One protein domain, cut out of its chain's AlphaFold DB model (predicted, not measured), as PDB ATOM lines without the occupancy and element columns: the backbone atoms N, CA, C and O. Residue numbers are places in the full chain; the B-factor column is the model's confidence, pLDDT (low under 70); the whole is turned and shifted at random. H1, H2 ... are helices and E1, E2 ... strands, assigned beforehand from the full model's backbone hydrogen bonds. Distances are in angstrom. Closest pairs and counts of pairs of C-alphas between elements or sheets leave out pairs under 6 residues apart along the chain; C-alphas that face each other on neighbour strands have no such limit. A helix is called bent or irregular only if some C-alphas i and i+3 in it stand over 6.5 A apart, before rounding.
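Overview. This is residues 136 to 300 of the 499 residues of an uncharacterized protein of Flavonifractor sp. An112 (UniProt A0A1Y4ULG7). An elongated, loosely built assembly of short helices and long loops has a larger cluster at one end and a small head at the other. In the cluster H1, H3, H5 and H8 gather round H4, the longest helix, with few contacts between them, and the short strands E1 and E2 pack on H8; the head is the hairpin E3 and E4 with H6 beside E4, and H7 and H2 bridge from the head to the cluster. The printed part has 165 residues, with eight named helices and four named strands in the order E1, E2, H1 to H7, E3, E4, H8; E3 and E4 make an antiparallel sheet of two strands. The class is mostly helix, though under half of the residues, 75, are in named elements. The whole is compact by its radius of gyration of the C-alphas, 16.8 A, and the C-alphas span 58 by 37 by 32 A.

Along the chain. The printed part begins with E1, residues 136 to 139, with C-alpha 136 at (-27.119, -26.618, -28.280), and E2 follows at residues 145 to 147. H1 is residues 158 to 163, H2 residues 174 to 178 and H3 residues 180 to 186, 10.0 A long. H4, residues 192 to 203, measures 16.0 A from its first C-alpha, at (-11.733, -33.720, -24.777), to its last. H5 is residues 222 to 228 and H6 residues 250 to 255. H7, residues 257 to 265 and 13.9 A long, is irregular: C-alphas 258 and 261 are 7.4 A apart. E3 is residues 270 to 272 and E4 residues 278 to 280. H8, residues 291 to 300, is 14.2 A long and ends with C-alpha 300 at (-25.904, -35.946, -14.357).

Arrangement. E1 and E2 pair with no named strand; their closest C-alphas, those of Leu 139 and Arg 145, are 4.4 A apart. The closest C-alphas of E1 and H8, those of Gln 138 and Pro 291, are 6.1 A apart. H1 is close to but not clearly touching H4, with C-alphas 159 and 196 the closest at 6.7 A. H3 touches H4 through residues 192 to 195 of H4 alone, Glu 181 and Tyr 192 having the closest C-alphas at 6.7 A; the two are about perpendicular at 72 degrees, only just. H5 and H8 are close but not clearly touching, at a steep tilt of 48 degrees, opposite ways, and the C-alphas of Gln 225 and Leu 296 are the closest at 7.7 A. H2 touches H7, with the C-alphas of Leu 178 and Asp 261 the closest at 6.9 A. H6 and H7 only just touch, and only at the corner by their link, with 3 pairs of C-alphas within 8 A, the closest being those of Leu 253 and Tyr 259 at 5.8 A. The closest C-alphas of H6 and E4, those of Ile 250 and Trp 279, are 5.1 A apart. In the hairpin E3 and E4, N 271 and O 279 at 2.8 A and N 279 and O 271 at 3.0 A are within hydrogen-bond range. Every O i to N i+4 pair is within hydrogen-bond range in H1, H2, H3, H4, H5, H6 and H8, and 3 of 5 are in H7.

Size, cuts and confidence. The two C-alphas farthest apart, those of Pro 207 and Thr 275, are 58.3 A apart. The printed part has no cut. The links from H4 to H5, 18 residues, and from H5 to H6, 21 residues, are long. The mean pLDDT of the printed part is 84.7, and residues 232 to 247 and 281 to 283 are under 70.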
ATOM      1  N   THR A 136     -28.302 -25.919 -27.780       83.44
ATOM      2  CA  THR A 136     -27.119 -26.618 -28.280       83.44
ATOM      3  C   THR A 136     -27.491 -27.554 -29.443       83.44
ATOM      4  O   THR A 136     -28.671 -27.766 -29.762       83.44
ATOM      5  N   ASP A 137     -26.485 -28.125 -30.107       86.38
ATOM      6  CA  ASP A 137     -26.704 -29.185 -31.102       86.38
ATOM      7  C   ASP A 137     -26.840 -30.576 -30.466       86.38
ATOM      8  O   ASP A 137     -27.276 -31.521 -31.127       86.38
ATOM      9  N   GLN A 138     -26.504 -30.698 -29.183       90.56
ATOM     10  CA  GLN A 138     -26.522 -31.943 -28.434       90.56
ATOM     11  C   GLN A 138     -27.941 -32.290 -27.985       90.56
ATOM     12  O   GLN A 138     -28.707 -31.430 -27.544       90.56
ATOM     13  N   LEU A 139     -28.273 -33.578 -28.072       90.25
ATOM     14  CA  LEU A 139     -29.511 -34.121 -27.527       90.25
ATOM     15  C   LEU A 139     -29.285 -34.611 -26.096       90.25
ATOM     16  O   LEU A 139     -28.291 -35.281 -25.809       90.25
ATOM     17  N   GLY A 140     -30.233 -34.302 -25.219       91.62
ATOM     18  CA  GLY A 140     -30.354 -34.910 -23.906       91.62
ATOM     19  C   GLY A 140     -30.840 -36.357 -24.001       91.62
ATOM     20  O   GLY A 140     -31.266 -36.842 -25.053       91.62
ATOM     21  N   PHE A 141     -30.808 -37.061 -22.869       92.44
ATOM     22  CA  PHE A 141     -31.331 -38.431 -22.771       92.44
ATOM     23  C   PHE A 141     -32.853 -38.509 -22.992       92.44
ATOM     24  O   PHE A 141     -33.391 -39.586 -23.231       92.44
ATOM     25  N   ASP A 142     -33.539 -37.373 -22.901       90.69
ATOM     26  CA  ASP A 142     -34.961 -37.183 -23.176       90.69
ATOM     27  C   ASP A 142     -35.256 -36.948 -24.671       90.69
ATOM     28  O   ASP A 142     -36.417 -36.837 -25.065       90.69
ATOM     29  N   GLY A 143     -34.219 -36.885 -25.516       89.88
ATOM     30  CA  GLY A 143     -34.325 -36.666 -26.957       89.88
ATOM     31  C   GLY A 143     -34.521 -35.205 -27.370       89.88
ATOM     32  O   GLY A 143     -34.626 -34.935 -28.568       89.88
ATOM     33  N   ASN A 144     -34.550 -34.265 -26.423       87.62
ATOM     34  CA  ASN A 144     -34.628 -32.835 -26.713       87.62
ATOM     35  C   ASN A 144     -33.231 -32.239 -26.873       87.62
ATOM     36  O   ASN A 144     -32.260 -32.735 -26.309       87.62
ATOM     37  N   ARG A 145     -33.113 -31.150 -27.637       88.00
ATOM     38  CA  ARG A 145     -31.862 -30.384 -27.661       88.00
ATOM     39  C   ARG A 145     -31.658 -29.687 -26.323       88.00
ATOM     40  O   ARG A 145     -32.586 -29.058 -25.824       88.00
ATOM     41  N   ILE A 146     -30.440 -29.749 -25.798       87.06
ATOM     42  CA  ILE A 146     -30.112 -29.182 -24.487       87.06
ATOM     43  C   ILE A 146     -30.070 -27.649 -24.592       87.06
ATOM     44  O   ILE A 146     -29.374 -27.136 -25.476       87.06
ATOM     45  N   PRO A 147     -30.764 -26.897 -23.720       81.94
ATOM     46  CA  PRO A 147     -30.646 -25.443 -23.674       81.94
ATOM     47  C   PRO A 147     -29.228 -24.997 -23.304       81.94
ATOM     48  O   PRO A 147     -28.639 -25.538 -22.373       81.94
ATOM     49  N   TYR A 148     -28.705 -23.948 -23.950       77.56
ATOM     50  CA  TYR A 148     -27.388 -23.386 -23.595       77.56
ATOM     51  C   TYR A 148     -27.306 -22.934 -22.135       77.56
ATOM     52  O   TYR A 148     -26.234 -22.930 -21.540       77.56
ATOM     53  N   THR A 149     -28.439 -22.546 -21.548       73.44
ATOM     54  CA  THR A 149     -28.531 -22.179 -20.133       73.44
ATOM     55  C   THR A 149     -28.284 -23.373 -19.211       73.44
ATOM     56  O   THR A 149     -27.787 -23.188 -18.109       73.44
ATOM     57  N   MET A 150     -28.587 -24.590 -19.664       81.12
ATOM     58  CA  MET A 150     -28.394 -25.834 -18.915       81.12
ATOM     59  C   MET A 150     -27.060 -26.519 -19.228       81.12
ATOM     60  O   MET A 150     -26.758 -27.568 -18.657       81.12
ATOM     61  N   THR A 151     -26.261 -25.941 -20.126       84.25
ATOM     62  CA  THR A 151     -24.915 -26.422 -20.418       84.25
ATOM     63  C   THR A 151     -24.008 -26.211 -19.212       84.25
ATOM     64  O   THR A 151     -23.989 -25.148 -18.591       84.25
ATOM     65  N   VAL A 152     -23.231 -27.241 -18.898       87.31
ATOM     66  CA  VAL A 152     -22.231 -27.205 -17.835       87.31
ATOM     67  C   VAL A 152     -21.060 -26.286 -18.180       87.31
ATOM     68  O   VAL A 152     -20.729 -26.066 -19.343       87.31
ATOM     69  N   LEU A 153     -20.412 -25.751 -17.152       84.38
ATOM     70  CA  LEU A 153     -19.184 -24.980 -17.269       84.38
ATOM     71  C   LEU A 153     -17.984 -25.915 -17.423       84.38
ATOM     72  O   LEU A 153     -17.875 -26.928 -16.721       84.38
ATOM     73  N   ARG A 154     -17.039 -25.522 -18.275       88.12
ATOM     74  CA  ARG A 154     -15.734 -26.165 -18.384       88.12
ATOM     75  C   ARG A 154     -14.949 -25.960 -17.090       88.12
ATOM     76  O   ARG A 154     -14.670 -24.833 -16.681       88.12
ATOM     77  N   SER A 155     -14.573 -27.068 -16.461       86.06
ATOM     78  CA  SER A 155     -13.888 -27.087 -15.167       86.06
ATOM     79  C   SER A 155     -12.398 -27.412 -15.302       86.06
ATOM     80  O   SER A 155     -12.010 -28.307 -16.051       86.06
ATOM     81  N   VAL A 156     -11.547 -26.730 -14.522       86.88
ATOM     82  CA  VAL A 156     -10.102 -27.026 -14.422       86.88
ATOM     83  C   VAL A 156      -9.880 -28.199 -13.466       86.88
ATOM     84  O   VAL A 156      -9.518 -28.038 -12.300       86.88
ATOM     85  N   THR A 157     -10.162 -29.395 -13.967       88.25
ATOM     86  CA  THR A 157     -10.105 -30.662 -13.229       88.25
ATOM     87  C   THR A 157      -8.693 -31.257 -13.216       88.25
ATOM     88  O   THR A 157      -7.790 -30.768 -13.900       88.25
ATOM     89  N   THR A 158      -8.466 -32.325 -12.442       88.94
ATOM     90  CA  THR A 158      -7.181 -33.052 -12.446       88.94
ATOM     91  C   THR A 158      -6.761 -33.499 -13.854       88.94
ATOM     92  O   THR A 158      -5.627 -33.190 -14.231       88.94
ATOM     93  N   PRO A 159      -7.645 -34.113 -14.671       92.69
ATOM     94  CA  PRO A 159      -7.325 -34.418 -16.062       92.69
ATOM     95  C   PRO A 159      -6.912 -33.189 -16.880       92.69
ATOM     96  O   PRO A 159      -5.917 -33.259 -17.599       92.69
ATOM     97  N   LEU A 160      -7.612 -32.051 -16.760       92.88
ATOM     98  CA  LEU A 160      -7.267 -30.838 -17.516       92.88
ATOM     99  C   LEU A 160      -5.879 -30.319 -17.131       92.88
ATOM    100  O   LEU A 160      -5.066 -29.997 -17.993       92.88
ATOM    101  N   LYS A 161      -5.567 -30.278 -15.832       91.38
ATOM    102  CA  LYS A 161      -4.237 -29.873 -15.357       91.38
ATOM    103  C   LYS A 161      -3.137 -30.798 -15.891       91.38
ATOM    104  O   LYS A 161      -2.066 -30.318 -16.266       91.38
ATOM    105  N   ALA A 162      -3.414 -32.101 -15.993       94.12
ATOM    106  CA  ALA A 162      -2.472 -33.085 -16.520       94.12
ATOM    107  C   ALA A 162      -2.120 -32.852 -18.004       94.12
ATOM    108  O   ALA A 162      -0.959 -33.044 -18.369       94.12
ATOM    109  N   VAL A 163      -3.040 -32.323 -18.827       96.50
ATOM    110  CA  VAL A 163      -2.766 -31.919 -20.231       96.50
ATOM    111  C   VAL A 163      -1.586 -30.939 -20.325       96.50
ATOM    112  O   VAL A 163      -0.790 -30.980 -21.271       96.50
ATOM    113  N   TYR A 164      -1.452 -30.066 -19.324       94.38
ATOM    114  CA  TYR A 164      -0.420 -29.030 -19.252       94.38
ATOM    115  C   TYR A 164       0.708 -29.346 -18.262       94.38
ATOM    116  O   TYR A 164       1.608 -28.523 -18.092       94.38
ATOM    117  N   GLY A 165       0.692 -30.520 -17.621       93.62
ATOM    118  CA  GLY A 165       1.672 -30.895 -16.597       93.62
ATOM    119  C   GLY A 165       1.642 -29.983 -15.365       93.62
ATOM    120  O   GLY A 165       2.695 -29.662 -14.814       93.62
ATOM    121  N   MET A 166       0.453 -29.517 -14.979       90.31
ATOM    122  CA  MET A 166       0.235 -28.602 -13.858       90.31
ATOM    123  C   MET A 166      -0.337 -29.336 -12.642       90.31
ATOM    124  O   MET A 166      -1.077 -30.306 -12.774       90.31
ATOM    125  N   GLU A 167      -0.017 -28.849 -11.444       85.44
ATOM    126  CA  GLU A 167      -0.511 -29.415 -10.179       85.44
ATOM    127  C   GLU A 167      -1.656 -28.575  -9.590       85.44
ATOM    128  O   GLU A 167      -2.632 -29.117  -9.060       85.44
ATOM    129  N   ASP A 168      -1.575 -27.248  -9.724       82.81
ATOM    130  CA  ASP A 168      -2.560 -26.290  -9.219       82.81
ATOM    131  C   ASP A 168      -3.470 -25.797 -10.358       82.81
ATOM    132  O   ASP A 168      -3.004 -25.485 -11.454       82.81
ATOM    133  N   SER A 169      -4.782 -25.715 -10.110       80.62
ATOM    134  CA  SER A 169      -5.729 -25.160 -11.085       80.62
ATOM    135  C   SER A 169      -5.477 -23.674 -11.341       80.62
ATOM    136  O   SER A 169      -5.771 -23.183 -12.427       80.62
ATOM    137  N   ALA A 170      -4.867 -22.964 -10.384       78.75
ATOM    138  CA  ALA A 170      -4.496 -21.562 -10.526       78.75
ATOM    139  C   ALA A 170      -3.331 -21.313 -11.500       78.75
ATOM    140  O   ALA A 170      -3.076 -20.152 -11.844       78.75
ATOM    141  N   ASP A 171      -2.629 -22.367 -11.927       82.56
ATOM    142  CA  ASP A 171      -1.550 -22.283 -12.913       82.56
ATOM    143  C   ASP A 171      -2.058 -22.445 -14.356       82.56
ATOM    144  O   ASP A 171      -1.362 -22.048 -15.293       82.56
ATOM    145  N   VAL A 172      -3.282 -22.956 -14.546       84.25
ATOM    146  CA  VAL A 172      -3.925 -23.052 -15.862       84.25
ATOM    147  C   VAL A 172      -4.541 -21.697 -16.222       84.25
ATOM    148  O   VAL A 172      -5.390 -21.164 -15.510       84.25
ATOM    149  N   SER A 173      -4.115 -21.126 -17.348       84.56
ATOM    150  CA  SER A 173      -4.643 -19.853 -17.848       84.56
ATOM    151  C   SER A 173      -5.949 -20.010 -18.634       84.56
ATOM    152  O   SER A 173      -6.184 -21.040 -19.260       84.56
ATOM    153  N   VAL A 174      -6.757 -18.945 -18.705       82.62
ATOM    154  CA  VAL A 174      -7.953 -18.872 -19.569       82.62
ATOM    155  C   VAL A 174      -7.638 -19.264 -21.013       82.62
ATOM    156  O   VAL A 174      -8.374 -20.049 -21.595       82.62
ATOM    157  N   LEU A 175      -6.534 -18.773 -21.587       86.56
ATOM    158  CA  LEU A 175      -6.157 -19.119 -22.961       86.56
ATOM    159  C   LEU A 175      -5.866 -20.614 -23.119       86.56
ATOM    160  O   LEU A 175      -6.241 -21.195 -24.127       86.56
ATOM    161  N   GLN A 176      -5.259 -21.263 -22.124       90.12
ATOM    162  CA  GLN A 176      -5.095 -22.718 -22.158       90.12
ATOM    163  C   GLN A 176      -6.448 -23.433 -22.124       90.12
ATOM    164  O   GLN A 176      -6.645 -24.379 -22.869       90.12
ATOM    165  N   VAL A 177      -7.404 -22.959 -21.324       89.56
ATOM    166  CA  VAL A 177      -8.755 -23.544 -21.289       89.56
ATOM    167  C   VAL A 177      -9.501 -23.365 -22.622       89.56
ATOM    168  O   VAL A 177     -10.209 -24.279 -23.042       89.56
ATOM    169  N   LEU A 178      -9.343 -22.212 -23.283       88.12
ATOM    170  CA  LEU A 178      -9.954 -21.919 -24.588       88.12
ATOM    171  C   LEU A 178      -9.303 -22.700 -25.738       88.12
ATOM    172  O   LEU A 178      -9.995 -23.103 -26.660       88.12
ATOM    173  N   HIS A 179      -7.991 -22.927 -25.672       92.19
ATOM    174  CA  HIS A 179      -7.221 -23.680 -26.670       92.19
ATOM    175  C   HIS A 179      -6.978 -25.135 -26.244       92.19
ATOM    176  O   HIS A 179      -5.965 -25.742 -26.610       92.19
ATOM    177  N   LEU A 180      -7.869 -25.695 -25.423       93.94
ATOM    178  CA  LEU A 180      -7.736 -27.065 -24.939       93.94
ATOM    179  C   LEU A 180      -7.793 -28.051 -26.108       93.94
ATOM    180  O   LEU A 180      -6.936 -28.920 -26.215       93.94
ATOM    181  N   GLU A 181      -8.746 -27.874 -27.012       95.06
ATOM    182  CA  GLU A 181      -8.947 -28.713 -28.190       95.06
ATOM    183  C   GLU A 181      -7.715 -28.724 -29.105       95.06
ATOM    184  O   GLU A 181      -7.250 -29.796 -29.493       95.06
ATOM    185  N   ASP A 182      -7.118 -27.557 -29.370       95.88
ATOM    186  CA  ASP A 182      -5.873 -27.450 -30.143       95.88
ATOM    187  C   ASP A 182      -4.747 -28.254 -29.476       95.88
ATOM    188  O   ASP A 182      -4.013 -29.005 -30.124       95.88
ATOM    189  N   ARG A 183      -4.631 -28.134 -28.149       97.19
ATOM    190  CA  ARG A 183      -3.620 -28.849 -27.373       97.19
ATOM    191  C   ARG A 183      -3.849 -30.360 -27.365       97.19
ATOM    192  O   ARG A 183      -2.885 -31.121 -27.408       97.19
ATOM    193  N   LEU A 184      -5.096 -30.805 -27.288       98.19
ATOM    194  CA  LEU A 184      -5.450 -32.220 -27.318       98.19
ATOM    195  C   LEU A 184      -5.160 -32.844 -28.685       98.19
ATOM    196  O   LEU A 184      -4.596 -33.938 -28.739       98.19
ATOM    197  N   ALA A 185      -5.412 -32.111 -29.771       97.88
ATOM    198  CA  ALA A 185      -5.042 -32.535 -31.118       97.88
ATOM    199  C   ALA A 185      -3.520 -32.725 -31.267       97.88
ATOM    200  O   ALA A 185      -3.070 -33.706 -31.863       97.88
ATOM    201  N   GLU A 186      -2.697 -31.851 -30.669       98.06
ATOM    202  CA  GLU A 186      -1.234 -32.038 -30.616       98.06
ATOM    203  C   GLU A 186      -0.816 -33.307 -29.855       98.06
ATOM    204  O   GLU A 186       0.231 -33.890 -30.147       98.06
ATOM    205  N   LEU A 187      -1.614 -33.720 -28.867       97.50
ATOM    206  CA  LEU A 187      -1.412 -34.939 -28.082       97.50
ATOM    207  C   LEU A 187      -1.998 -36.191 -28.756       97.50
ATOM    208  O   LEU A 187      -1.768 -37.295 -28.266       97.50
ATOM    209  N   GLY A 188      -2.681 -36.035 -29.894       98.00
ATOM    210  CA  GLY A 188      -3.249 -37.129 -30.678       98.00
ATOM    211  C   GLY A 188      -4.666 -37.540 -30.279       98.00
ATOM    212  O   GLY A 188      -5.058 -38.656 -30.608       98.00
ATOM    213  N   TYR A 189      -5.410 -36.675 -29.587       98.25
ATOM    214  CA  TYR A 189      -6.819 -36.889 -29.255       98.25
ATOM    215  C   TYR A 189      -7.730 -36.101 -30.198       98.25
ATOM    216  O   TYR A 189      -7.429 -34.957 -30.538       98.25
ATOM    217  N   ASP A 190      -8.856 -36.703 -30.582       96.56
ATOM    218  CA  ASP A 190      -9.849 -36.068 -31.455       96.56
ATOM    219  C   ASP A 190     -10.787 -35.123 -30.678       96.56
ATOM    220  O   ASP A 190     -11.326 -34.172 -31.247       96.56
ATOM    221  N   SER A 191     -10.968 -35.359 -29.375       97.31
ATOM    222  CA  SER A 191     -11.848 -34.579 -28.503       97.31
ATOM    223  C   SER A 191     -11.380 -34.570 -27.042       97.31
ATOM    224  O   SER A 191     -10.460 -35.299 -26.651       97.31
ATOM    225  N   TYR A 192     -12.015 -33.736 -26.212       97.88
ATOM    226  CA  TYR A 192     -11.733 -33.720 -24.777       97.88
ATOM    227  C   TYR A 192     -12.335 -34.931 -24.073       97.88
ATOM    228  O   TYR A 192     -11.697 -35.497 -23.186       97.88
ATOM    229  N   SER A 193     -13.506 -35.388 -24.507       98.12
ATOM    230  CA  SER A 193     -14.108 -36.633 -24.031       98.12
ATOM    231  C   SER A 193     -13.244 -37.868 -24.309       98.12
ATOM    232  O   SER A 193     -13.073 -38.678 -23.395       98.12
ATOM    233  N   ASP A 194     -12.608 -37.972 -25.481       98.19
ATOM    234  CA  ASP A 194     -11.662 -39.062 -25.775       98.19
ATOM    235  C   ASP A 194     -10.474 -39.055 -24.808       98.19
ATOM    236  O   ASP A 194     -10.135 -40.081 -24.212       98.19
ATOM    237  N   TYR A 195      -9.879 -37.877 -24.588       98.56
ATOM    238  CA  TYR A 195      -8.792 -37.719 -23.623       98.56
ATOM    239  C   TYR A 195      -9.217 -38.094 -22.203       98.56
ATOM    240  O   TYR A 195      -8.488 -38.794 -21.503       98.56
ATOM    241  N   LEU A 196     -10.390 -37.635 -21.759       98.19
ATOM    242  CA  LEU A 196     -10.908 -37.947 -20.430       98.19
ATOM    243  C   LEU A 196     -11.137 -39.450 -20.264       98.19
ATOM    244  O   LEU A 196     -10.777 -40.009 -19.226       98.19
ATOM    245  N   LEU A 197     -11.702 -40.114 -21.274       98.19
ATOM    246  CA  LEU A 197     -11.939 -41.552 -21.241       98.19
ATOM    247  C   LEU A 197     -10.628 -42.333 -21.088       98.19
ATOM    248  O   LEU A 197     -10.538 -43.198 -20.214       98.19
ATOM    249  N   ASP A 198      -9.611 -42.011 -21.887       97.94
ATOM    250  CA  ASP A 198      -8.295 -42.653 -21.803       97.94
ATOM    251  C   ASP A 198      -7.587 -42.329 -20.483       97.94
ATOM    252  O   ASP A 198      -7.082 -43.229 -19.810       97.94
ATOM    253  N   TYR A 199      -7.645 -41.070 -20.036       97.31
ATOM    254  CA  TYR A 199      -7.105 -40.655 -18.743       97.31
ATOM    255  C   TYR A 199      -7.677 -41.501 -17.601       97.31
ATOM    256  O   TYR A 199      -6.923 -42.008 -16.766       97.31
ATOM    257  N   TYR A 200      -8.999 -41.685 -17.544       96.12
ATOM    258  CA  TYR A 200      -9.616 -42.473 -16.479       96.12
ATOM    259  C   TYR A 200      -9.382 -43.974 -16.640       96.12
ATOM    260  O   TYR A 200      -9.242 -44.655 -15.629       96.12
ATOM    261  N   LYS A 201      -9.262 -44.511 -17.857       95.88
ATOM    262  CA  LYS A 201      -8.845 -45.911 -18.050       95.88
ATOM    263  C   LYS A 201      -7.455 -46.186 -17.485       95.88
ATOM    264  O   LYS A 201      -7.250 -47.239 -16.882       95.88
ATOM    265  N   ASP A 202      -6.540 -45.234 -17.634       94.62
ATOM    266  CA  ASP A 202      -5.152 -45.376 -17.194       94.62
ATOM    267  C   ASP A 202      -4.954 -45.072 -15.701       94.62
ATOM    268  O   ASP A 202      -4.111 -45.687 -15.042       94.62
ATOM    269  N   THR A 203      -5.710 -44.118 -15.149       92.94
ATOM    270  CA  THR A 203      -5.492 -43.601 -13.784       92.94
ATOM    271  C   THR A 203      -6.455 -44.151 -12.734       92.94
ATOM    272  O   THR A 203      -6.172 -44.053 -11.535       92.94
ATOM    273  N   CYS A 204      -7.578 -44.747 -13.140       91.88
ATOM    274  CA  CYS A 204      -8.541 -45.354 -12.226       91.88
ATOM    275  C   CYS A 204      -7.921 -46.577 -11.537       91.88
ATOM    276  O   CYS A 204      -7.622 -47.595 -12.158       91.88
ATOM    277  N   THR A 205      -7.712 -46.460 -10.225       88.44
ATOM    278  CA  THR A 205      -7.074 -47.503  -9.405       88.44
ATOM    279  C   THR A 205      -8.065 -48.312  -8.577       88.44
ATOM    280  O   THR A 205      -7.687 -49.359  -8.051       88.44
ATOM    281  N   ASP A 206      -9.316 -47.856  -8.462       89.06
ATOM    282  CA  ASP A 206     -10.347 -48.580  -7.726       89.06
ATOM    283  C   ASP A 206     -10.916 -49.719  -8.592       89.06
ATOM    284  O   ASP A 206     -11.553 -49.460  -9.620       89.06
ATOM    285  N   PRO A 207     -10.717 -50.993  -8.203       85.25
ATOM    286  CA  PRO A 207     -11.226 -52.123  -8.968       85.25
ATOM    287  C   PRO A 207     -12.760 -52.190  -9.017       85.25
ATOM    288  O   PRO A 207     -13.287 -52.876  -9.888       85.25
ATOM    289  N   ALA A 208     -13.481 -51.506  -8.120       88.00
ATOM    290  CA  ALA A 208     -14.943 -51.456  -8.121       88.00
ATOM    291  C   ALA A 208     -15.516 -50.512  -9.191       88.00
ATOM    292  O   ALA A 208     -16.695 -50.607  -9.520       88.00
ATOM    293  N   HIS A 209     -14.708 -49.606  -9.750       89.44
ATOM    294  CA  HIS A 209     -15.189 -48.601 -10.702       89.44
ATOM    295  C   HIS A 209     -15.275 -49.104 -12.150       89.44
ATOM    296  O   HIS A 209     -15.867 -48.423 -12.984       89.44
ATOM    297  N   HIS A 210     -14.682 -50.261 -12.473       88.88
ATOM    298  CA  HIS A 210     -14.707 -50.875 -13.813       88.88
ATOM    299  C   HIS A 210     -14.329 -49.926 -14.981       88.88
ATOM    300  O   HIS A 210     -14.706 -50.165 -16.126       88.88
ATOM    301  N   CYS A 211     -13.531 -48.878 -14.729       91.75
ATOM    302  CA  CYS A 211     -13.206 -47.828 -15.708       91.75
ATOM    303  C   CYS A 211     -12.585 -48.358 -17.012       91.75
ATOM    304  O   CYS A 211     -12.819 -47.803 -18.082       91.75
ATOM    305  N   GLY A 212     -11.817 -49.452 -16.935       91.69
ATOM    306  CA  GLY A 212     -11.186 -50.091 -18.095       91.69
ATOM    307  C   GLY A 212     -12.175 -50.627 -19.140       91.69
ATOM    308  O   GLY A 212     -11.794 -50.820 -20.293       91.69
ATOM    309  N   GLU A 213     -13.435 -50.848 -18.757       93.31
ATOM    310  CA  GLU A 213     -14.500 -51.346 -19.637       93.31
ATOM    311  C   GLU A 213     -15.349 -50.213 -20.240       93.31
ATOM    312  O   GLU A 213     -16.148 -50.459 -21.144       93.31
ATOM    313  N   ALA A 214     -15.176 -48.970 -19.775       96.38
ATOM    314  CA  ALA A 214     -15.959 -47.836 -20.240       96.38
ATOM    315  C   ALA A 214     -15.688 -47.545 -21.726       96.38
ATOM    316  O   ALA A 214     -14.547 -47.404 -22.172       96.38
ATOM    317  N   THR A 215     -16.751 -47.427 -22.515       96.69
ATOM    318  CA  THR A 215     -16.665 -47.068 -23.940       96.69
ATOM    319  C   THR A 215     -16.868 -45.579 -24.191       96.69
ATOM    320  O   THR A 215     -16.660 -45.134 -25.311       96.69
ATOM    321  N   ASN A 216     -17.324 -44.844 -23.178       97.38
ATOM    322  CA  ASN A 216     -17.650 -43.421 -23.198       97.38
ATOM    323  C   ASN A 216     -17.710 -42.906 -21.740       97.38
ATOM    324  O   ASN A 216     -17.656 -43.704 -20.795       97.38
ATOM    325  N   LEU A 217     -17.830 -41.596 -21.537       97.44
ATOM    326  CA  LEU A 217     -17.860 -40.952 -20.223       97.44
ATOM    327  C   LEU A 217     -19.066 -41.379 -19.373       97.44
ATOM    328  O   LEU A 217     -18.965 -41.432 -18.147       97.44
ATOM    329  N   PHE A 218     -20.192 -41.743 -19.996       95.19
ATOM    330  CA  PHE A 218     -21.369 -42.264 -19.286       95.19
ATOM    331  C   PHE A 218     -21.117 -43.623 -18.621       95.19
ATOM    332  O   PHE A 218     -21.774 -43.945 -17.631       95.19
ATOM    333  N   GLY A 219     -20.190 -44.412 -19.172       93.94
ATOM    334  CA  GLY A 219     -19.772 -45.706 -18.637       93.94
ATOM    335  C   GLY A 219     -18.760 -45.615 -17.494       93.94
ATOM    336  O   GLY A 219     -18.478 -46.628 -16.860       93.94
ATOM    337  N   LEU A 220     -18.210 -44.429 -17.214       94.31
ATOM    338  CA  LEU A 220     -17.345 -44.224 -16.054       94.31
ATOM    339  C   LEU A 220     -18.157 -44.294 -14.759       94.31
ATOM    340  O   LEU A 220     -19.332 -43.927 -14.726       94.31
ATOM    341  N   HIS A 221     -17.511 -44.692 -13.664       92.12
ATOM    342  CA  HIS A 221     -18.122 -44.622 -12.340       92.12
ATOM    343  C   HIS A 221     -18.604 -43.185 -12.026       92.12
ATOM    344  O   HIS A 221     -17.907 -42.225 -12.384       92.12
ATOM    345  N   PRO A 222     -19.756 -42.993 -11.343       90.88
ATOM    346  CA  PRO A 222     -20.316 -41.664 -11.073       90.88
ATOM    347  C   PRO A 222     -19.351 -40.685 -10.394       90.88
ATOM    348  O   PRO A 222     -19.443 -39.481 -10.628       90.88
ATOM    349  N   SER A 223     -18.389 -41.174  -9.606       89.06
ATOM    350  CA  SER A 223     -17.373 -40.312  -8.991       89.06
ATOM    351  C   SER A 223     -16.425 -39.651  -9.993       89.06
ATOM    352  O   SER A 223     -16.075 -38.486  -9.809       89.06
ATOM    353  N   HIS A 224     -16.090 -40.322 -11.097       91.81
ATOM    354  CA  HIS A 224     -15.314 -39.724 -12.186       91.81
ATOM    355  C   HIS A 224     -16.163 -38.759 -13.018       91.81
ATOM    356  O   HIS A 224     -15.684 -37.687 -13.373       91.81
ATOM    357  N   GLN A 225     -17.445 -39.072 -13.244       93.56
ATOM    358  CA  GLN A 225     -18.386 -38.128 -13.871       93.56
ATOM    359  C   GLN A 225     -18.507 -36.839 -13.037       93.56
ATOM    360  O   GLN A 225     -18.480 -35.736 -13.574       93.56
ATOM    361  N   CYS A 226     -18.575 -36.969 -11.710       90.06
ATOM    362  CA  CYS A 226     -18.607 -35.846 -10.776       90.06
ATOM    363  C   CYS A 226     -17.308 -35.015 -10.809       90.06
ATOM    364  O   CYS A 226     -17.367 -33.783 -10.779       90.06
ATOM    365  N   GLU A 227     -16.136 -35.659 -10.911       89.75
ATOM    366  CA  GLU A 227     -14.849 -34.960 -11.053       89.75
ATOM    367  C   GLU A 227     -14.758 -34.186 -12.372       89.75
ATOM    368  O   GLU A 227     -14.392 -33.012 -12.344       89.75
ATOM    369  N   ILE A 228     -15.144 -34.794 -13.503       92.56
ATOM    370  CA  ILE A 228     -15.213 -34.128 -14.820       92.56
ATOM    371  C   ILE A 228     -16.025 -32.828 -14.726       92.56
ATOM    372  O   ILE A 228     -15.643 -31.806 -15.293       92.56
ATOM    373  N   LEU A 229     -17.105 -32.852 -13.944       91.00
ATOM    374  CA  LEU A 229     -18.015 -31.728 -13.724       91.00
ATOM    375  C   LEU A 229     -17.581 -30.786 -12.580       91.00
ATOM    376  O   LEU A 229     -18.388 -30.024 -12.042       91.00
ATOM    377  N   GLY A 230     -16.302 -30.815 -12.197       85.56
ATOM    378  CA  GLY A 230     -15.690 -29.809 -11.327       85.56
ATOM    379  C   GLY A 230     -15.711 -30.114  -9.832       85.56
ATOM    380  O   GLY A 230     -15.404 -29.231  -9.030       85.56
ATOM    381  N   SER A 231     -16.065 -31.332  -9.421       81.06
ATOM    382  CA  SER A 231     -15.894 -31.760  -8.028       81.06
ATOM    383  C   SER A 231     -14.476 -32.257  -7.767       81.06
ATOM    384  O   SER A 231     -13.804 -32.757  -8.664       81.06
ATOM    385  N   ASN A 232     -14.028 -32.200  -6.512       66.19
ATOM    386  CA  ASN A 232     -12.886 -33.011  -6.099       66.19
ATOM    387  C   ASN A 232     -13.365 -34.428  -5.721       66.19
ATOM    388  O   ASN A 232     -14.545 -34.642  -5.428       66.19
ATOM    389  N   THR A 233     -12.446 -35.394  -5.699       51.84
ATOM    390  CA  THR A 233     -12.721 -36.798  -5.338       51.84
ATOM    391  C   THR A 233     -13.218 -36.981  -3.896       51.84
ATOM    392  O   THR A 233     -13.768 -38.023  -3.559       51.84
ATOM    393  N   SER A 234     -13.071 -35.966  -3.043       48.38
ATOM    394  CA  SER A 234     -13.475 -35.947  -1.629       48.38
ATOM    395  C   SER A 234     -14.801 -35.216  -1.344       48.38
ATOM    396  O   SER A 234     -15.157 -35.054  -0.177       48.38
ATOM    397  N   GLY A 235     -15.553 -34.809  -2.373       55.28
ATOM    398  CA  GLY A 235     -16.909 -34.270  -2.237       55.28
ATOM    399  C   GLY A 235     -17.166 -32.997  -3.041       55.28
ATOM    400  O   GLY A 235     -16.276 -32.444  -3.680       55.28
ATOM    401  N   TYR A 236     -18.401 -32.504  -2.947       56.06
ATOM    402  CA  TYR A 236     -18.981 -31.391  -3.718       56.06
ATOM    403  C   TYR A 236     -18.454 -29.992  -3.353       56.06
ATOM    404  O   TYR A 236     -19.153 -28.988  -3.465       56.06
ATOM    405  N   THR A 237     -17.221 -29.917  -2.865       47.34
ATOM    406  CA  THR A 237     -16.528 -28.673  -2.535       47.34
ATOM    407  C   THR A 237     -15.398 -28.480  -3.539       47.34
ATOM    408  O   THR A 237     -14.218 -28.617  -3.208       47.34
ATOM    409  N   GLY A 238     -15.753 -28.242  -4.797       45.44
ATOM    410  CA  GLY A 238     -14.821 -27.714  -5.782       45.44
ATOM    411  C   GLY A 238     -14.852 -26.189  -5.757       45.44
ATOM    412  O   GLY A 238     -15.774 -25.580  -5.224       45.44
ATOM    413  N   GLN A 239     -13.845 -25.550  -6.329       46.72
ATOM    414  CA  GLN A 239     -13.957 -24.231  -6.940       46.72
ATOM    415  C   GLN A 239     -13.249 -24.411  -8.274       46.72
ATOM    416  O   GLN A 239     -12.020 -24.461  -8.309       46.72
ATOM    417  N   SER A 240     -14.009 -24.586  -9.358       51.56
ATOM    418  CA  SER A 240     -13.485 -24.563 -10.729       51.56
ATOM    419  C   SER A 240     -13.141 -23.127 -11.113       51.56
ATOM    420  O   SER A 240     -13.674 -22.572 -12.063       51.56
ATOM    421  N   GLU A 241     -12.306 -22.474 -10.314       53.78
ATOM    422  CA  GLU A 241     -11.889 -21.111 -10.584       53.78
ATOM    423  C   GLU A 241     -10.683 -21.166 -11.519       53.78
ATOM    424  O   GLU A 241      -9.585 -21.578 -11.132       53.78
ATOM    425  N   ILE A 242     -10.891 -20.746 -12.766       60.59
ATOM    426  CA  ILE A 242      -9.797 -20.423 -13.679       60.59
ATOM    427  C   ILE A 242      -9.156 -19.141 -13.137       60.59
ATOM    428  O   ILE A 242      -9.589 -18.038 -13.450       60.59
ATOM    429  N   ARG A 243      -8.149 -19.252 -12.264       52.84
ATOM    430  CA  ARG A 243      -7.646 -18.086 -11.509       52.84
ATOM    431  C   ARG A 243      -6.663 -17.187 -12.268       52.84
ATOM    432  O   ARG A 243      -6.155 -16.237 -11.665       52.84
ATOM    433  N   GLN A 244      -6.362 -17.422 -13.553       54.00
ATOM    434  CA  GLN A 244      -5.366 -16.623 -14.295       54.00
ATOM    435  C   GLN A 244      -5.680 -16.426 -15.793       54.00
ATOM    436  O   GLN A 244      -6.244 -17.320 -16.413       54.00
ATOM    437  N   PRO A 245      -5.290 -15.287 -16.415       51.72
ATOM    438  CA  PRO A 245      -4.315 -14.298 -15.948       51.72
ATOM    439  C   PRO A 245      -4.936 -13.243 -15.028       51.72
ATOM    440  O   PRO A 245      -6.094 -12.877 -15.170       51.72
ATOM    441  N   ARG A 246      -4.142 -12.733 -14.076       58.38
ATOM    442  CA  ARG A 246      -4.594 -11.931 -12.920       58.38
ATOM    443  C   ARG A 246      -5.508 -10.737 -13.228       58.38
ATOM    444  O   ARG A 246      -6.123 -10.233 -12.290       58.38
ATOM    445  N   THR A 247      -5.600 -10.272 -14.472       69.19
ATOM    446  CA  THR A 247      -6.554  -9.264 -14.948       69.19
ATOM    447  C   THR A 247      -6.557  -9.247 -16.486       69.19
ATOM    448  O   THR A 247      -5.569  -8.806 -17.067       69.19
ATOM    449  N   ILE A 248      -7.647  -9.644 -17.154       79.31
ATOM    450  CA  ILE A 248      -7.812  -9.411 -18.606       79.31
ATOM    451  C   ILE A 248      -8.334  -7.986 -18.803       79.31
ATOM    452  O   ILE A 248      -9.438  -7.642 -18.362       79.31
ATOM    453  N   THR A 249      -7.555  -7.118 -19.449       83.75
ATOM    454  CA  THR A 249      -8.034  -5.753 -19.724       83.75
ATOM    455  C   THR A 249      -9.131  -5.776 -20.786       83.75
ATOM    456  O   THR A 249      -9.111  -6.600 -21.697       83.75
ATOM    457  N   ILE A 250     -10.080  -4.835 -20.741       80.38
ATOM    458  CA  ILE A 250     -11.139  -4.802 -21.772       80.38
ATOM    459  C   ILE A 250     -10.562  -4.531 -23.166       80.38
ATOM    460  O   ILE A 250     -11.092  -5.029 -24.153       80.38
ATOM    461  N   SER A 251      -9.462  -3.777 -23.247       82.25
ATOM    462  CA  SER A 251      -8.765  -3.547 -24.513       82.25
ATOM    463  C   SER A 251      -8.187  -4.843 -25.079       82.25
ATOM    464  O   SER A 251      -8.342  -5.109 -26.267       82.25
ATOM    465  N   GLU A 252      -7.535  -5.649 -24.244       85.06
ATOM    466  CA  GLU A 252      -6.995  -6.953 -24.635       85.06
ATOM    467  C   GLU A 252      -8.115  -7.894 -25.075       85.06
ATOM    468  O   GLU A 252      -8.070  -8.396 -26.192       85.06
ATOM    469  N   LEU A 253      -9.176  -8.016 -24.270       82.12
ATOM    470  CA  LEU A 253     -10.344  -8.841 -24.586       82.12
ATOM    471  C   LEU A 253     -10.967  -8.490 -25.950       82.12
ATOM    472  O   LEU A 253     -11.481  -9.350 -26.659       82.12
ATOM    473  N   GLN A 254     -10.966  -7.208 -26.319       81.94
ATOM    474  CA  GLN A 254     -11.542  -6.746 -27.582       81.94
ATOM    475  C   GLN A 254     -10.608  -6.924 -28.782       81.94
ATOM    476  O   GLN A 254     -11.100  -7.157 -29.888       81.94
ATOM    477  N   SER A 255      -9.298  -6.777 -28.577       83.44
ATOM    478  CA  SER A 255      -8.305  -6.708 -29.656       83.44
ATOM    479  C   SER A 255      -7.583  -8.024 -29.932       83.44
ATOM    480  O   SER A 255      -7.159  -8.225 -31.067       83.44
ATOM    481  N   ASN A 256      -7.457  -8.910 -28.942       86.38
ATOM    482  CA  ASN A 256      -6.824 -10.208 -29.124       86.38
ATOM    483  C   ASN A 256      -7.864 -11.243 -29.624       86.38
ATOM    484  O   ASN A 256      -8.860 -11.479 -28.931       86.38
ATOM    485  N   PRO A 257      -7.675 -11.838 -30.821       87.50
ATOM    486  CA  PRO A 257      -8.578 -12.856 -31.356       87.50
ATOM    487  C   PRO A 257      -8.667 -14.122 -30.494       87.50
ATOM    488  O   PRO A 257      -9.724 -14.742 -30.508       87.50
ATOM    489  N   ASP A 258      -7.649 -14.445 -29.694       88.25
ATOM    490  CA  ASP A 258      -7.620 -15.653 -28.852       88.25
ATOM    491  C   ASP A 258      -8.711 -15.646 -27.762       88.25
ATOM    492  O   ASP A 258      -9.106 -16.681 -27.243       88.25
ATOM    493  N   TYR A 259      -9.267 -14.472 -27.433       84.69
ATOM    494  CA  TYR A 259     -10.416 -14.357 -26.530       84.69
ATOM    495  C   TYR A 259     -11.764 -14.301 -27.266       84.69
ATOM    496  O   TYR A 259     -12.767 -13.885 -26.682       84.69
ATOM    497  N   TYR A 260     -11.828 -14.639 -28.558       82.12
ATOM    498  CA  TYR A 260     -13.100 -14.678 -29.281       82.12
ATOM    499  C   TYR A 260     -14.100 -15.621 -28.610       82.12
ATOM    500  O   TYR A 260     -15.189 -15.164 -28.269       82.12
ATOM    501  N   ASP A 261     -13.703 -16.853 -28.308       80.12
ATOM    502  CA  ASP A 261     -14.604 -17.831 -27.698       80.12
ATOM    503  C   ASP A 261     -14.999 -17.434 -26.278       80.12
ATOM    504  O   ASP A 261     -16.170 -17.509 -25.927       80.12
ATOM    505  N   PHE A 262     -14.094 -16.838 -25.496       81.00
ATOM    506  CA  PHE A 262     -14.470 -16.249 -24.206       81.00
ATOM    507  C   PHE A 262     -15.519 -15.133 -24.346       81.00
ATOM    508  O   PHE A 262     -16.367 -14.964 -23.475       81.00
ATOM    509  N   ARG A 263     -15.516 -14.367 -25.448       78.06
ATOM    510  CA  ARG A 263     -16.547 -13.343 -25.701       78.06
ATOM    511  C   ARG A 263     -17.918 -13.915 -26.051       78.06
ATOM    512  O   ARG A 263     -18.900 -13.188 -25.894       78.06
ATOM    513  N   VAL A 264     -17.964 -15.149 -26.540       75.12
ATOM    514  CA  VAL A 264     -19.185 -15.826 -26.991       75.12
ATOM    515  C   VAL A 264     -19.717 -16.787 -25.930       75.12
ATOM    516  O   VAL A 264     -20.922 -16.884 -25.757       75.12
ATOM    517  N   LEU A 265     -18.834 -17.487 -25.224       76.06
ATOM    518  CA  LEU A 265     -19.151 -18.615 -24.346       76.06
ATOM    519  C   LEU A 265     -18.732 -18.377 -22.892       76.06
ATOM    520  O   LEU A 265     -19.097 -19.151 -22.011       76.06
ATOM    521  N   GLY A 266     -17.940 -17.335 -22.637       75.62
ATOM    522  CA  GLY A 266     -17.401 -17.032 -21.319       75.62
ATOM    523  C   GLY A 266     -18.278 -16.102 -20.488       75.62
ATOM    524  O   GLY A 266     -19.193 -15.445 -20.980       75.62
ATOM    525  N   TRP A 267     -17.935 -15.967 -19.214       73.19
ATOM    526  CA  TRP A 267     -18.417 -14.947 -18.295       73.19
ATOM    527  C   TRP A 267     -17.244 -14.494 -17.421       73.19
ATOM    528  O   TRP A 267     -16.480 -15.302 -16.905       73.19
ATOM    529  N   GLY A 268     -17.094 -13.180 -17.234       70.06
ATOM    530  CA  GLY A 268     -16.449 -12.651 -16.033       70.06
ATOM    531  C   GLY A 268     -17.014 -11.301 -15.574       70.06
ATOM    532  O   GLY A 268     -17.735 -10.599 -16.292       70.06
ATOM    533  N   THR A 269     -16.690 -10.907 -14.345       70.06
ATOM    534  CA  THR A 269     -17.175  -9.647 -13.760       70.06
ATOM    535  C   THR A 269     -16.331  -8.468 -14.225       70.06
ATOM    536  O   THR A 269     -15.114  -8.489 -14.140       70.06
ATOM    537  N   ARG A 270     -16.949  -7.385 -14.706       73.25
ATOM    538  CA  ARG A 270     -16.197  -6.188 -15.114       73.25
ATOM    539  C   ARG A 270     -15.926  -5.274 -13.929       73.25
ATOM    540  O   ARG A 270     -16.865  -4.774 -13.313       73.25
ATOM    541  N   VAL A 271     -14.667  -4.903 -13.753       73.44
ATOM    542  CA  VAL A 271     -14.222  -3.928 -12.761       73.44
ATOM    543  C   VAL A 271     -13.732  -2.660 -13.460       73.44
ATOM    544  O   VAL A 271     -13.193  -2.691 -14.568       73.44
ATOM    545  N   THR A 272     -13.992  -1.510 -12.836       81.44
ATOM    546  CA  THR A 272     -13.424  -0.216 -13.234       81.44
ATOM    547  C   THR A 272     -12.612   0.318 -12.070       81.44
ATOM    548  O   THR A 272     -13.142   0.464 -10.969       81.44
ATOM    549  N   GLY A 273     -11.339   0.590 -12.312       80.06
ATOM    550  CA  GLY A 273     -10.441   1.086 -11.289       80.06
ATOM    551  C   GLY A 273     -10.518   2.595 -11.093       80.06
ATOM    552  O   GLY A 273     -11.263   3.296 -11.791       80.06
ATOM    553  N   PRO A 274      -9.755   3.116 -10.119       79.88
ATOM    554  CA  PRO A 274      -9.842   4.510  -9.693       79.88
ATOM    555  C   PRO A 274      -9.503   5.521 -10.793       79.88
ATOM    556  O   PRO A 274      -9.933   6.670 -10.710       79.88
ATOM    557  N   THR A 275      -8.736   5.116 -11.811       83.56
ATOM    558  CA  THR A 275      -8.313   5.984 -12.920       83.56
ATOM    559  C   THR A 275      -9.130   5.769 -14.202       83.56
ATOM    560  O   THR A 275      -8.832   6.367 -15.234       83.56
ATOM    561  N   GLY A 276     -10.211   4.979 -14.131       82.25
ATOM    562  CA  GLY A 276     -11.117   4.681 -15.248       82.25
ATOM    563  C   GLY A 276     -10.691   3.491 -16.113       82.25
ATOM    564  O   GLY A 276     -11.393   3.138 -17.067       82.25
ATOM    565  N   GLU A 277      -9.572   2.854 -15.781       83.12
ATOM    566  CA  GLU A 277      -9.101   1.616 -16.380       83.12
ATOM    567  C   GLU A 277     -10.084   0.472 -16.099       83.12
ATOM    568  O   GLU A 277     -10.720   0.419 -15.048       83.12
ATOM    569  N   ARG A 278     -10.291  -0.406 -17.084       81.94
ATOM    570  CA  ARG A 278     -11.363  -1.410 -17.071       81.94
ATOM    571  C   ARG A 278     -10.802  -2.792 -17.346       81.94
ATOM    572  O   ARG A 278     -10.041  -2.963 -18.301       81.94
ATOM    573  N   TRP A 279     -11.269  -3.770 -16.585       78.94
ATOM    574  CA  TRP A 279     -10.842  -5.157 -16.714       78.94
ATOM    575  C   TRP A 279     -11.918  -6.156 -16.302       78.94
ATOM    576  O   TRP A 279     -12.978  -5.752 -15.825       78.94
ATOM    577  N   VAL A 280     -11.645  -7.441 -16.515       75.25
ATOM    578  CA  VAL A 280     -12.453  -8.563 -16.028       75.25
ATOM    579  C   VAL A 280     -11.795  -9.179 -14.778       75.25
ATOM    580  O   VAL A 280     -10.588  -9.425 -14.780       75.25
ATOM    581  N   GLU A 281     -12.573  -9.354 -13.708       68.62
ATOM    582  CA  GLU A 281     -12.228  -9.958 -12.411       68.62
ATOM    583  C   GLU A 281     -11.925 -11.461 -12.538       68.62
ATOM    584  O   GLU A 281     -12.262 -12.063 -13.550       68.62
ATOM    585  N   GLN A 282     -11.269 -12.034 -11.525       62.72
ATOM    586  CA  GLN A 282     -10.558 -13.326 -11.556       62.72
ATOM    587  C   GLN A 282     -11.446 -14.582 -11.548       62.72
ATOM    588  O   GLN A 282     -10.912 -15.686 -11.623       62.72
ATOM    589  N   ASP A 283     -12.767 -14.418 -11.500       66.19
ATOM    590  CA  ASP A 283     -13.727 -15.520 -11.525       66.19
ATOM    591  C   ASP A 283     -14.283 -15.638 -12.949       66.19
ATOM    592  O   ASP A 283     -15.262 -14.979 -13.316       66.19
ATOM    593  N   TYR A 284     -13.568 -16.403 -13.778       72.75
ATOM    594  CA  TYR A 284     -13.960 -16.700 -15.152       72.75
ATOM    595  C   TYR A 284     -14.749 -18.005 -15.208       72.75
ATOM    596  O   TYR A 284     -14.303 -19.028 -14.692       72.75
ATOM    597  N   GLU A 285     -15.875 -17.978 -15.906       76.69
ATOM    598  CA  GLU A 285     -16.659 -19.160 -16.255       76.69
ATOM    599  C   GLU A 285     -16.670 -19.288 -17.779       76.69
ATOM    600  O   GLU A 285     -16.677 -18.280 -18.486       76.69
ATOM    601  N   ILE A 286     -16.636 -20.507 -18.306       80.88
ATOM    602  CA  ILE A 286     -16.684 -20.775 -19.748       80.88
ATOM    603  C   ILE A 286     -17.637 -21.943 -19.944       80.88
ATOM    604  O   ILE A 286     -17.493 -22.949 -19.253       80.88
ATOM    605  N   LEU A 287     -18.619 -21.812 -20.839       83.25
ATOM    606  CA  LEU A 287     -19.478 -22.938 -21.197       83.25
ATOM    607  C   LEU A 287     -18.651 -24.062 -21.822       83.25
ATOM    608  O   LEU A 287     -17.730 -23.812 -22.597       83.25
ATOM    609  N   GLU A 288     -19.010 -25.298 -21.504       89.50
ATOM    610  CA  GLU A 288     -18.448 -26.467 -22.163       89.50
ATOM    611  C   GLU A 288     -18.878 -26.537 -23.636       89.50
ATOM    612  O   GLU A 288     -19.991 -26.147 -24.000       89.50
ATOM    613  N   THR A 289     -17.977 -27.039 -24.477       89.12
ATOM    614  CA  THR A 289     -18.137 -27.166 -25.932       89.12
ATOM    615  C   THR A 289     -18.017 -28.606 -26.414       89.12
ATOM    616  O   THR A 289     -18.478 -28.902 -27.516       89.12
ATOM    617  N   ASP A 290     -17.448 -29.512 -25.612       95.44
ATOM    618  CA  ASP A 290     -17.371 -30.929 -25.953       95.44
ATOM    619  C   ASP A 290     -18.777 -31.571 -25.928       95.44
ATOM    620  O   ASP A 290     -19.439 -31.565 -24.882       95.44
ATOM    621  N   PRO A 291     -19.257 -32.138 -27.054       95.56
ATOM    622  CA  PRO A 291     -20.616 -32.663 -27.157       95.56
ATOM    623  C   PRO A 291     -20.967 -33.721 -26.109       95.56
ATOM    624  O   PRO A 291     -22.104 -33.763 -25.630       95.56
ATOM    625  N   GLU A 292     -20.016 -34.585 -25.761       97.50
ATOM    626  CA  GLU A 292     -20.266 -35.663 -24.817       97.50
ATOM    627  C   GLU A 292     -20.312 -35.135 -23.384       97.50
ATOM    628  O   GLU A 292     -21.181 -35.542 -22.614       97.50
ATOM    629  N   ILE A 293     -19.449 -34.178 -23.033       97.00
ATOM    630  CA  ILE A 293     -19.449 -33.565 -21.697       97.00
ATOM    631  C   ILE A 293     -20.723 -32.736 -21.475       97.00
ATOM    632  O   ILE A 293     -21.302 -32.790 -20.388       97.00
ATOM    633  N   ILE A 294     -21.220 -32.031 -22.500       94.88
ATOM    634  CA  ILE A 294     -22.512 -31.324 -22.443       94.88
ATOM    635  C   ILE A 294     -23.647 -32.311 -22.132       94.88
ATOM    636  O   ILE A 294     -24.429 -32.095 -21.200       94.88
ATOM    637  N   ALA A 295     -23.722 -33.421 -22.873       96.81
ATOM    638  CA  ALA A 295     -24.748 -34.443 -22.670       96.81
ATOM    639  C   ALA A 295     -24.601 -35.166 -21.316       96.81
ATOM    640  O   ALA A 295     -25.601 -35.462 -20.653       96.81
ATOM    641  N   LEU A 296     -23.364 -35.409 -20.873       97.12
ATOM    642  CA  LEU A 296     -23.050 -35.964 -19.558       97.12
ATOM    643  C   LEU A 296     -23.541 -35.046 -18.442       97.12
ATOM    644  O   LEU A 296     -24.212 -35.521 -17.528       97.12
ATOM    645  N   GLY A 297     -23.241 -33.747 -18.527       94.81
ATOM    646  CA  GLY A 297     -23.700 -32.740 -17.576       94.81
ATOM    647  C   GLY A 297     -25.222 -32.704 -17.484       94.81
ATOM    648  O   GLY A 297     -25.794 -32.823 -16.404       94.81
ATOM    649  N   TYR A 298     -25.902 -32.665 -18.629       95.19
ATOM    650  CA  TYR A 298     -27.360 -32.698 -18.648       95.19
ATOM    651  C   TYR A 298     -27.922 -33.964 -17.991       95.19
ATOM    652  O   TYR A 298     -28.786 -33.877 -17.126       95.19
ATOM    653  N   ARG A 299     -27.398 -35.152 -18.317       95.75
ATOM    654  CA  ARG A 299     -27.825 -36.396 -17.658       95.75
ATOM    655  C   ARG A 299     -27.538 -36.372 -16.155       95.75
ATOM    656  O   ARG A 299     -28.403 -36.763 -15.375       95.75
ATOM    657  N   TYR A 300     -26.342 -35.949 -15.751       95.00
ATOM    658  CA  TYR A 300     -25.904 -35.946 -14.357       95.00
ATOM    659  C   TYR A 300     -26.830 -35.094 -13.484       95.00
ATOM    660  O   TYR A 300     -27.196 -35.531 -12.393       95.00
TER     661      TYR A 300